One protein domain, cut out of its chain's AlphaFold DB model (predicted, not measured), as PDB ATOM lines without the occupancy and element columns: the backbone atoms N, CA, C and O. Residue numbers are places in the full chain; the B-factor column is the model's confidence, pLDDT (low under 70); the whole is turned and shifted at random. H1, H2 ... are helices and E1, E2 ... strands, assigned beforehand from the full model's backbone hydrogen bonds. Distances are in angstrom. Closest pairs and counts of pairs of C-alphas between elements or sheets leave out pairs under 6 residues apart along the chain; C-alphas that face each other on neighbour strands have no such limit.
ATOM      1  N   MET A   2      25.540  -7.948  11.762       60.78
ATOM      2  CA  MET A   2      25.338  -7.022  12.897       60.78
ATOM      3  C   MET A   2      23.942  -6.375  13.017       60.78
ATOM      4  O   MET A   2      23.600  -5.891  14.095       60.78
ATOM      5  N   ALA A   3      23.134  -6.353  11.950       64.56
ATOM      6  CA  ALA A   3      21.778  -5.792  11.997       64.56
ATOM      7  C   ALA A   3      20.847  -6.620  12.904       64.56
ATOM      8  O   ALA A   3      20.199  -6.063  13.783       64.56
ATOM      9  N   LEU A   4      20.890  -7.953  12.776       73.38
ATOM     10  CA  LEU A   4      20.119  -8.890  13.605       73.38
ATOM     11  C   LEU A   4      20.452  -8.770  15.100       73.38
ATOM     12  O   LEU A   4      19.563  -8.826  15.943       73.38
ATOM     13  N   LEU A   5      21.724  -8.531  15.439       79.06
ATOM     14  CA  LEU A   5      22.135  -8.316  16.830       79.06
ATOM     15  C   LEU A   5      21.517  -7.042  17.421       79.06
ATOM     16  O   LEU A   5      21.205  -7.014  18.605       79.06
ATOM     17  N   CYS A   6      21.317  -5.990  16.624       87.69
ATOM     18  CA  CYS A   6      20.683  -4.763  17.112       87.69
ATOM     19  C   CYS A   6      19.172  -4.926  17.302       87.69
ATOM     20  O   CYS A   6      18.619  -4.286  18.190       87.69
ATOM     21  N   SER A   7      18.523  -5.812  16.539       80.12
ATOM     22  CA  SER A   7      17.118  -6.175  16.763       80.12
ATOM     23  C   SER A   7      16.910  -6.923  18.084       80.12
ATOM     24  O   SER A   7      15.869  -6.758  18.706       80.12
ATOM     25  N   ILE A   8      17.897  -7.709  18.530       83.31
ATOM     26  CA  ILE A   8      17.809  -8.507  19.768       83.31
ATOM     27  C   ILE A   8      18.310  -7.722  20.990       83.31
ATOM     28  O   ILE A   8      17.657  -7.695  22.026       83.31
ATOM     29  N   PHE A   9      19.473  -7.072  20.886       86.75
ATOM     30  CA  PHE A   9      20.137  -6.388  22.009       86.75
ATOM     31  C   PHE A   9      19.880  -4.877  22.057       86.75
ATOM     32  O   PHE A   9      20.466  -4.178  22.889       86.75
ATOM     33  N   GLY A  10      19.081  -4.356  21.129       88.69
ATOM     34  CA  GLY A  10      18.856  -2.928  20.964       88.69
ATOM     35  C   GLY A  10      20.027  -2.188  20.309       88.69
ATOM     36  O   GLY A  10      21.191  -2.622  20.285       88.69
ATOM     37  N   HIS A  11      19.710  -1.017  19.767       93.31
ATOM     38  CA  HIS A  11      20.698  -0.126  19.173       93.31
ATOM     39  C   HIS A  11      21.533   0.585  20.245       93.31
ATOM     40  O   HIS A  11      21.043   0.960  21.309       93.31
ATOM     41  N   LYS A  12      22.820   0.805  19.946       94.50
ATOM     42  CA  LYS A  12      23.738   1.556  20.811       94.50
ATOM     43  C   LYS A  12      24.002   2.936  20.201       94.50
ATOM     44  O   LYS A  12      24.852   3.019  19.313       94.50
ATOM     45  N   PRO A  13      23.326   4.004  20.658       95.06
ATOM     46  CA  PRO A  13      23.486   5.335  20.085       95.06
ATOM     47  C   PRO A  13      24.894   5.890  20.307       95.06
ATOM     48  O   PRO A  13      25.520   5.670  21.358       95.06
ATOM     49  N   ASP A  14      25.382   6.630  19.318       96.00
ATOM     50  CA  ASP A  14      26.605   7.417  19.415       96.00
ATOM     51  C   ASP A  14      26.350   8.840  19.937       96.00
ATOM     52  O   ASP A  14      26.414   9.831  19.218       96.00
ATOM     53  N   ARG A  15      26.054   8.951  21.235       92.75
ATOM     54  CA  ARG A  15      25.596  10.210  21.846       92.75
ATOM     55  C   ARG A  15      26.539  11.410  21.640       92.75
ATOM     56  O   ARG A  15      26.051  12.532  21.646       92.75
ATOM     57  N   GLY A  16      27.846  11.200  21.455       93.38
ATOM     58  CA  GLY A  16      28.801  12.294  21.195       93.38
ATOM     59  C   GLY A  16      28.668  12.907  19.794       93.38
ATOM     60  O   GLY A  16      28.966  14.084  19.581       93.38
ATOM     61  N   HIS A  17      28.150  12.132  18.842       92.81
ATOM     62  CA  HIS A  17      27.920  12.551  17.461       92.81
ATOM     63  C   HIS A  17      26.451  12.875  17.172       92.81
ATOM     64  O   HIS A  17      26.090  13.088  16.018       92.81
ATOM     65  N   ALA A  18      25.611  12.975  18.206       95.00
ATOM     66  CA  ALA A  18      24.234  13.416  18.046       95.00
ATOM     67  C   ALA A  18      24.183  14.853  17.499       95.00
ATOM     68  O   ALA A  18      24.907  15.734  17.978       95.00
ATOM     69  N   ARG A  19      23.339  15.095  16.496       94.44
ATOM     70  CA  ARG A  19      23.139  16.411  15.871       94.44
ATOM     71  C   ARG A  19      21.652  16.697  15.715       94.44
ATOM     72  O   ARG A  19      20.871  15.782  15.480       94.44
ATOM     73  N   HIS A  20      21.283  17.964  15.858       93.06
ATOM     74  CA  HIS A  20      19.922  18.422  15.609       93.06
ATOM     75  C   HIS A  20      19.767  18.768  14.131       93.06
ATOM     76  O   HIS A  20      20.545  19.563  13.590       93.06
ATOM     77  N   ASP A  21      18.775  18.187  13.469       89.81
ATOM     78  CA  ASP A  21      18.543  18.447  12.051       89.81
ATOM     79  C   ASP A  21      17.658  19.677  11.787       89.81
ATOM     80  O   ASP A  21      17.462  20.040  10.633       89.81
ATOM     81  N   GLY A  22      17.206  20.363  12.835       88.31
ATOM     82  CA  GLY A  22      16.249  21.466  12.741       88.31
ATOM     83  C   GLY A  22      14.869  21.082  13.270       88.31
ATOM     84  O   GLY A  22      14.108  21.974  13.635       88.31
ATOM     85  N   ARG A  23      14.591  19.781  13.409       90.25
ATOM     86  CA  ARG A  23      13.352  19.250  13.975       90.25
ATOM     87  C   ARG A  23      13.612  18.274  15.119       90.25
ATOM     88  O   ARG A  23      13.049  18.441  16.195       90.25
ATOM     89  N   ASP A  24      14.466  17.288  14.878       94.00
ATOM     90  CA  ASP A  24      14.736  16.187  15.790       94.00
ATOM     91  C   ASP A  24      16.245  16.002  16.000       94.00
ATOM     92  O   ASP A  24      17.099  16.473  15.239       94.00
ATOM     93  N   TYR A  25      16.602  15.296  17.073       95.44
ATOM     94  CA  TYR A  25      17.983  14.878  17.298       95.44
ATOM     95  C   TYR A  25      18.231  13.516  16.664       95.44
ATOM     96  O   TYR A  25      17.542  12.545  16.971       95.44
ATOM     97  N   TRP A  26      19.287  13.437  15.861       96.88
ATOM     98  CA  TRP A  26      19.689  12.232  15.149       96.88
ATOM     99  C   TRP A  26      21.111  11.812  15.496       96.88
ATOM    100  O   TRP A  26      21.977  12.636  15.796       96.88
ATOM    101  N   THR A  27      21.357  10.507  15.454       96.75
ATOM    102  CA  THR A  27      22.677   9.889  15.618       96.75
ATOM    103  C   THR A  27      22.736   8.565  14.861       96.75
ATOM    104  O   THR A  27      21.713   8.034  14.444       96.75
ATOM    105  N   SER A  28      23.919   7.968  14.731       95.75
ATOM    106  CA  SER A  28      24.060   6.586  14.267       95.75
ATOM    107  C   SER A  28      24.194   5.587  15.424       95.75
ATOM    108  O   SER A  28      24.595   5.916  16.549       95.75
ATOM    109  N   CYS A  29      23.850   4.329  15.149       94.81
ATOM    110  CA  CYS A  29      24.181   3.199  16.007       94.81
ATOM    111  C   CYS A  29      25.663   2.828  15.849       94.81
ATOM    112  O   CYS A  29      26.092   2.455  14.762       94.81
ATOM    113  N   ARG A  30      26.426   2.757  16.944       93.88
ATOM    114  CA  ARG A  30      27.858   2.386  16.916       93.88
ATOM    115  C   ARG A  30      28.155   0.958  16.438       93.88
ATOM    116  O   ARG A  30      29.314   0.610  16.259       93.88
ATOM    117  N   ARG A  31      27.131   0.106  16.303       91.44
ATOM    118  CA  ARG A  31      27.272  -1.310  15.911       91.44
ATOM    119  C   ARG A  31      26.912  -1.558  14.449       91.44
ATOM    120  O   ARG A  31      27.656  -2.221  13.741       91.44
ATOM    121  N   CYS A  32      25.743  -1.080  14.026       92.06
ATOM    122  CA  CYS A  32      25.206  -1.327  12.685       92.06
ATOM    123  C   CYS A  32      25.152  -0.075  11.805       92.06
ATOM    124  O   CYS A  32      24.683  -0.162  10.678       92.06
ATOM    125  N   ASN A  33      25.571   1.078  12.330       92.31
ATOM    126  CA  ASN A  33      25.497   2.384  11.682       92.31
ATOM    127  C   ASN A  33      24.083   2.851  11.280       92.31
ATOM    128  O   ASN A  33      23.944   3.852  10.588       92.31
ATOM    129  N   GLY A  34      23.030   2.160  11.733       93.00
ATOM    130  CA  GLY A  34      21.645   2.556  11.469       93.00
ATOM    131  C   GLY A  34      21.316   3.923  12.066       93.00
ATOM    132  O   GLY A  34      21.813   4.252  13.149       93.00
ATOM    133  N   GLN A  35      20.487   4.692  11.359       95.12
ATOM    134  CA  GLN A  35      20.040   6.010  11.800       95.12
ATOM    135  C   GLN A  35      19.063   5.882  12.974       95.12
ATOM    136  O   GLN A  35      18.088   5.125  12.925       95.12
ATOM    137  N   LEU A  36      19.354   6.613  14.045       96.38
ATOM    138  CA  LEU A  36      18.565   6.652  15.263       96.38
ATOM    139  C   LEU A  36      18.055   8.069  15.496       96.38
ATOM    140  O   LEU A  36      18.836   9.021  15.461       96.38
ATOM    141  N   ILE A  37      16.772   8.164  15.812       96.62
ATOM    142  CA  ILE A  37      16.081   9.396  16.177       96.62
ATOM    143  C   ILE A  37      15.864   9.427  17.692       96.62
ATOM    144  O   ILE A  37      15.693   8.386  18.345       96.62
ATOM    145  N   ARG A  38      15.931  10.626  18.268       95.62
ATOM    146  CA  ARG A  38      15.616  10.862  19.672       95.62
ATOM    147  C   ARG A  38      14.104  10.872  19.871       95.62
ATOM    148  O   ARG A  38      13.399  11.634  19.232       95.62
ATOM    149  N   ASP A  39      13.652  10.060  20.811       92.88
ATOM    150  CA  ASP A  39      12.274   9.957  21.277       92.88
ATOM    151  C   ASP A  39      12.200  10.304  22.778       92.88
ATOM    152  O   ASP A  39      13.232  10.508  23.439       92.88
ATOM    153  N   VAL A  40      10.984  10.346  23.322       91.00
ATOM    154  CA  VAL A  40      10.680  10.627  24.732       91.00
ATOM    155  C   VAL A  40      11.432   9.662  25.652       91.00
ATOM    156  O   VAL A  40      12.107  10.096  26.586       91.00
ATOM    157  N   ASP A  41      11.417   8.371  25.323       88.94
ATOM    158  CA  ASP A  41      12.006   7.311  26.151       88.94
ATOM    159  C   ASP A  41      13.489   7.031  25.848       88.94
ATOM    160  O   ASP A  41      14.124   6.190  26.489       88.94
ATOM    161  N   GLY A  42      14.087   7.729  24.875       91.50
ATOM    162  CA  GLY A  42      15.497   7.549  24.528       91.50
ATOM    163  C   GLY A  42      15.764   7.549  23.032       91.50
ATOM    164  O   GLY A  42      15.283   8.405  22.308       91.50
ATOM    165  N   TRP A  43      16.620   6.642  22.565       94.44
ATOM    166  CA  TRP A  43      16.994   6.552  21.151       94.44
ATOM    167  C   TRP A  43      16.346   5.327  20.527       94.44
ATOM    168  O   TRP A  43      16.535   4.219  21.034       94.44
ATOM    169  N   ARG A  44      15.656   5.511  19.402       94.25
ATOM    170  CA  ARG A  44      15.062   4.417  18.628       94.25
ATOM    171  C   ARG A  44      15.507   4.461  17.175       94.25
ATOM    172  O   ARG A  44      16.051   5.462  16.717       94.25
ATOM    173  N   ALA A  45      15.270   3.373  16.450       94.38
ATOM    174  CA  ALA A  45      15.437   3.373  15.004       94.38
ATOM    175  C   ALA A  45      14.434   4.338  14.356       94.38
ATOM    176  O   ALA A  45      13.257   4.367  14.735       94.38
ATOM    177  N   GLY A  46      14.914   5.122  13.393       93.38
ATOM    178  CA  GLY A  46      14.037   5.896  12.523       93.38
ATOM    179  C   GLY A  46      13.241   4.964  11.612       93.38
ATOM    180  O   GLY A  46      13.747   3.938  11.151       93.38
ATOM    181  N   THR A  47      11.990   5.311  11.349       94.75
ATOM    182  CA  THR A  47      11.228   4.714  10.251       94.75
ATOM    183  C   THR A  47      11.805   5.178   8.915       94.75
ATOM    184  O   THR A  47      12.493   6.195   8.843       94.75
ATOM    185  N   ALA A  48      11.499   4.465   7.829       94.00
ATOM    186  CA  ALA A  48      11.967   4.856   6.499       94.00
ATOM    187  C   ALA A  48      11.538   6.287   6.123       94.00
ATOM    188  O   ALA A  48      12.326   7.030   5.555       94.00
ATOM    189  N   ALA A  49      10.315   6.690   6.485       95.75
ATOM    190  CA  ALA A  49       9.818   8.037   6.217       95.75
ATOM    191  C   ALA A  49      10.582   9.113   7.006       95.75
ATOM    192  O   ALA A  49      10.949  10.140   6.443       95.75
ATOM    193  N   GLU A  50      10.855   8.868   8.291       96.12
ATOM    194  CA  GLU A  50      11.635   9.789   9.128       96.12
ATOM    195  C   GLU A  50      13.074   9.922   8.626       96.12
ATOM    196  O   GLU A  50      13.594  11.030   8.569       96.12
ATOM    197  N   ILE A  51      13.694   8.809   8.220       95.69
ATOM    198  CA  ILE A  51      15.050   8.784   7.654       95.69
ATOM    199  C   ILE A  51      15.108   9.599   6.361       95.69
ATOM    200  O   ILE A  51      15.946  10.485   6.233       95.69
ATOM    201  N   SER A  52      14.178   9.367   5.431       95.62
ATOM    202  CA  SER A  52      14.134  10.127   4.178       95.62
ATOM    203  C   SER A  52      13.949  11.628   4.419       95.62
ATOM    204  O   SER A  52      14.564  12.440   3.732       95.62
ATOM    205  N   PHE A  53      13.123  12.004   5.400       95.00
ATOM    206  CA  PHE A  53      12.919  13.407   5.765       95.00
ATOM    207  C   PHE A  53      14.151  14.020   6.446       95.00
ATOM    208  O   PHE A  53      14.509  15.168   6.189       95.00
ATOM    209  N   HIS A  54      14.838  13.256   7.294       95.06
ATOM    210  CA  HIS A  54      16.104  13.674   7.886       95.06
ATOM    211  C   HIS A  54      17.170  13.935   6.817       95.06
ATOM    212  O   HIS A  54      17.844  14.966   6.843       95.06
ATOM    213  N   ASP A  55      17.297  13.024   5.851       93.62
ATOM    214  CA  ASP A  55      18.261  13.143   4.762       93.62
ATOM    215  C   ASP A  55      17.960  14.367   3.876       93.62
ATOM    216  O   ASP A  55      18.893  15.085   3.509       93.62
ATOM    217  N   SER A  56      16.681  14.688   3.613       94.75
ATOM    218  CA  SER A  56      16.319  15.920   2.893       94.75
ATOM    219  C   SER A  56      16.685  17.182   3.679       94.75
ATOM    220  O   SER A  56      17.318  18.075   3.128       94.75
TER     221      SER A  56
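Overview. This is residues 2 to 56 of the 71 residues of an uncharacterized protein of Sphingomonas sanxanigenens DSM 19645 = NX02 (UniProt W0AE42). A small three-stranded antiparallel sheet, E1, E2 and E3, makes the middle of the domain, with helix H2 crossing over one of its faces and helix H1 set off at one end of the longest axis, away from both E2 and H2. The long stretch of residues 10 to 24 leads from H1 to the E1 side of the sheet and folds back there, residues 19 to 20 pairing with residues 25 to 26 of E1; H2 covers the sheet only loosely. The printed part has 55 residues with two named helices and three named strands, in the order H1, E1, E2, E3, H2, and the class is mixed, helices and strands. The sheet's order is E1, E2, E3. The whole is compact, with a radius of gyration of the C-alphas of 10.7 A, and the C-alphas span 30 by 22 by 19 A.

Along the chain. In the sheet, E2 is the longest strand, residues 35 to 39, 12.9 A from first to last C-alpha. E1, residues 25 to 28, measures 10.7 A and begins with C-alpha 25 at (17.983, 14.878, 17.298). E3, residues 42 to 45, measures 10.4 A. H2, residues 48 to 56, is 12.4 A long and ends with C-alpha 56 at (16.319, 15.920, 2.893). H1, residues 2 to 9, is 10.5 A long and begins with C-alpha 2 at (25.338, -7.022, 12.897).

Arrangement. E1, E2 and E3 form a meander, each strand the antiparallel neighbour of the one before; E2 is the inner strand. The hairpin of E1 and E2 has an angle of 144 degrees between directions, with N 36 and O 27 at 2.8 A and N 27 and O 36 at 2.9 A, both within hydrogen-bond range. In the hairpin of E2 and E3 the angle is 142 degrees, and N 39 and O 42, at 2.8 A, are within hydrogen-bond range. H2 is on the sheet, at a height over the sheet of 9.7 A. It lies over E2, but only just, with 3 of its 9 C-alphas falling on E2. It runs across the strands, at 79 degrees to E2 on the local plane. The closest C-alphas of E2 and H2 are those of Gln 35 and Ile 51, 7.1 A apart. H1 is not on the sheet, and it is apart from E2, E3 and H2. In H1 and H2 every O i to N i+4 pair is within hydrogen-bond range.

Size, cuts and confidence. The two C-alphas farthest apart are those of Ile 8 and Gly 22, at 30.8 A. The printed part has no cut. The link from H1 to E1, 15 residues, is long; E1 to E2 is short, and E2 to E3 and E3 to H2 are tight. The mean pLDDT of the printed part is 91.3, and residues 2 to 3 are under 70.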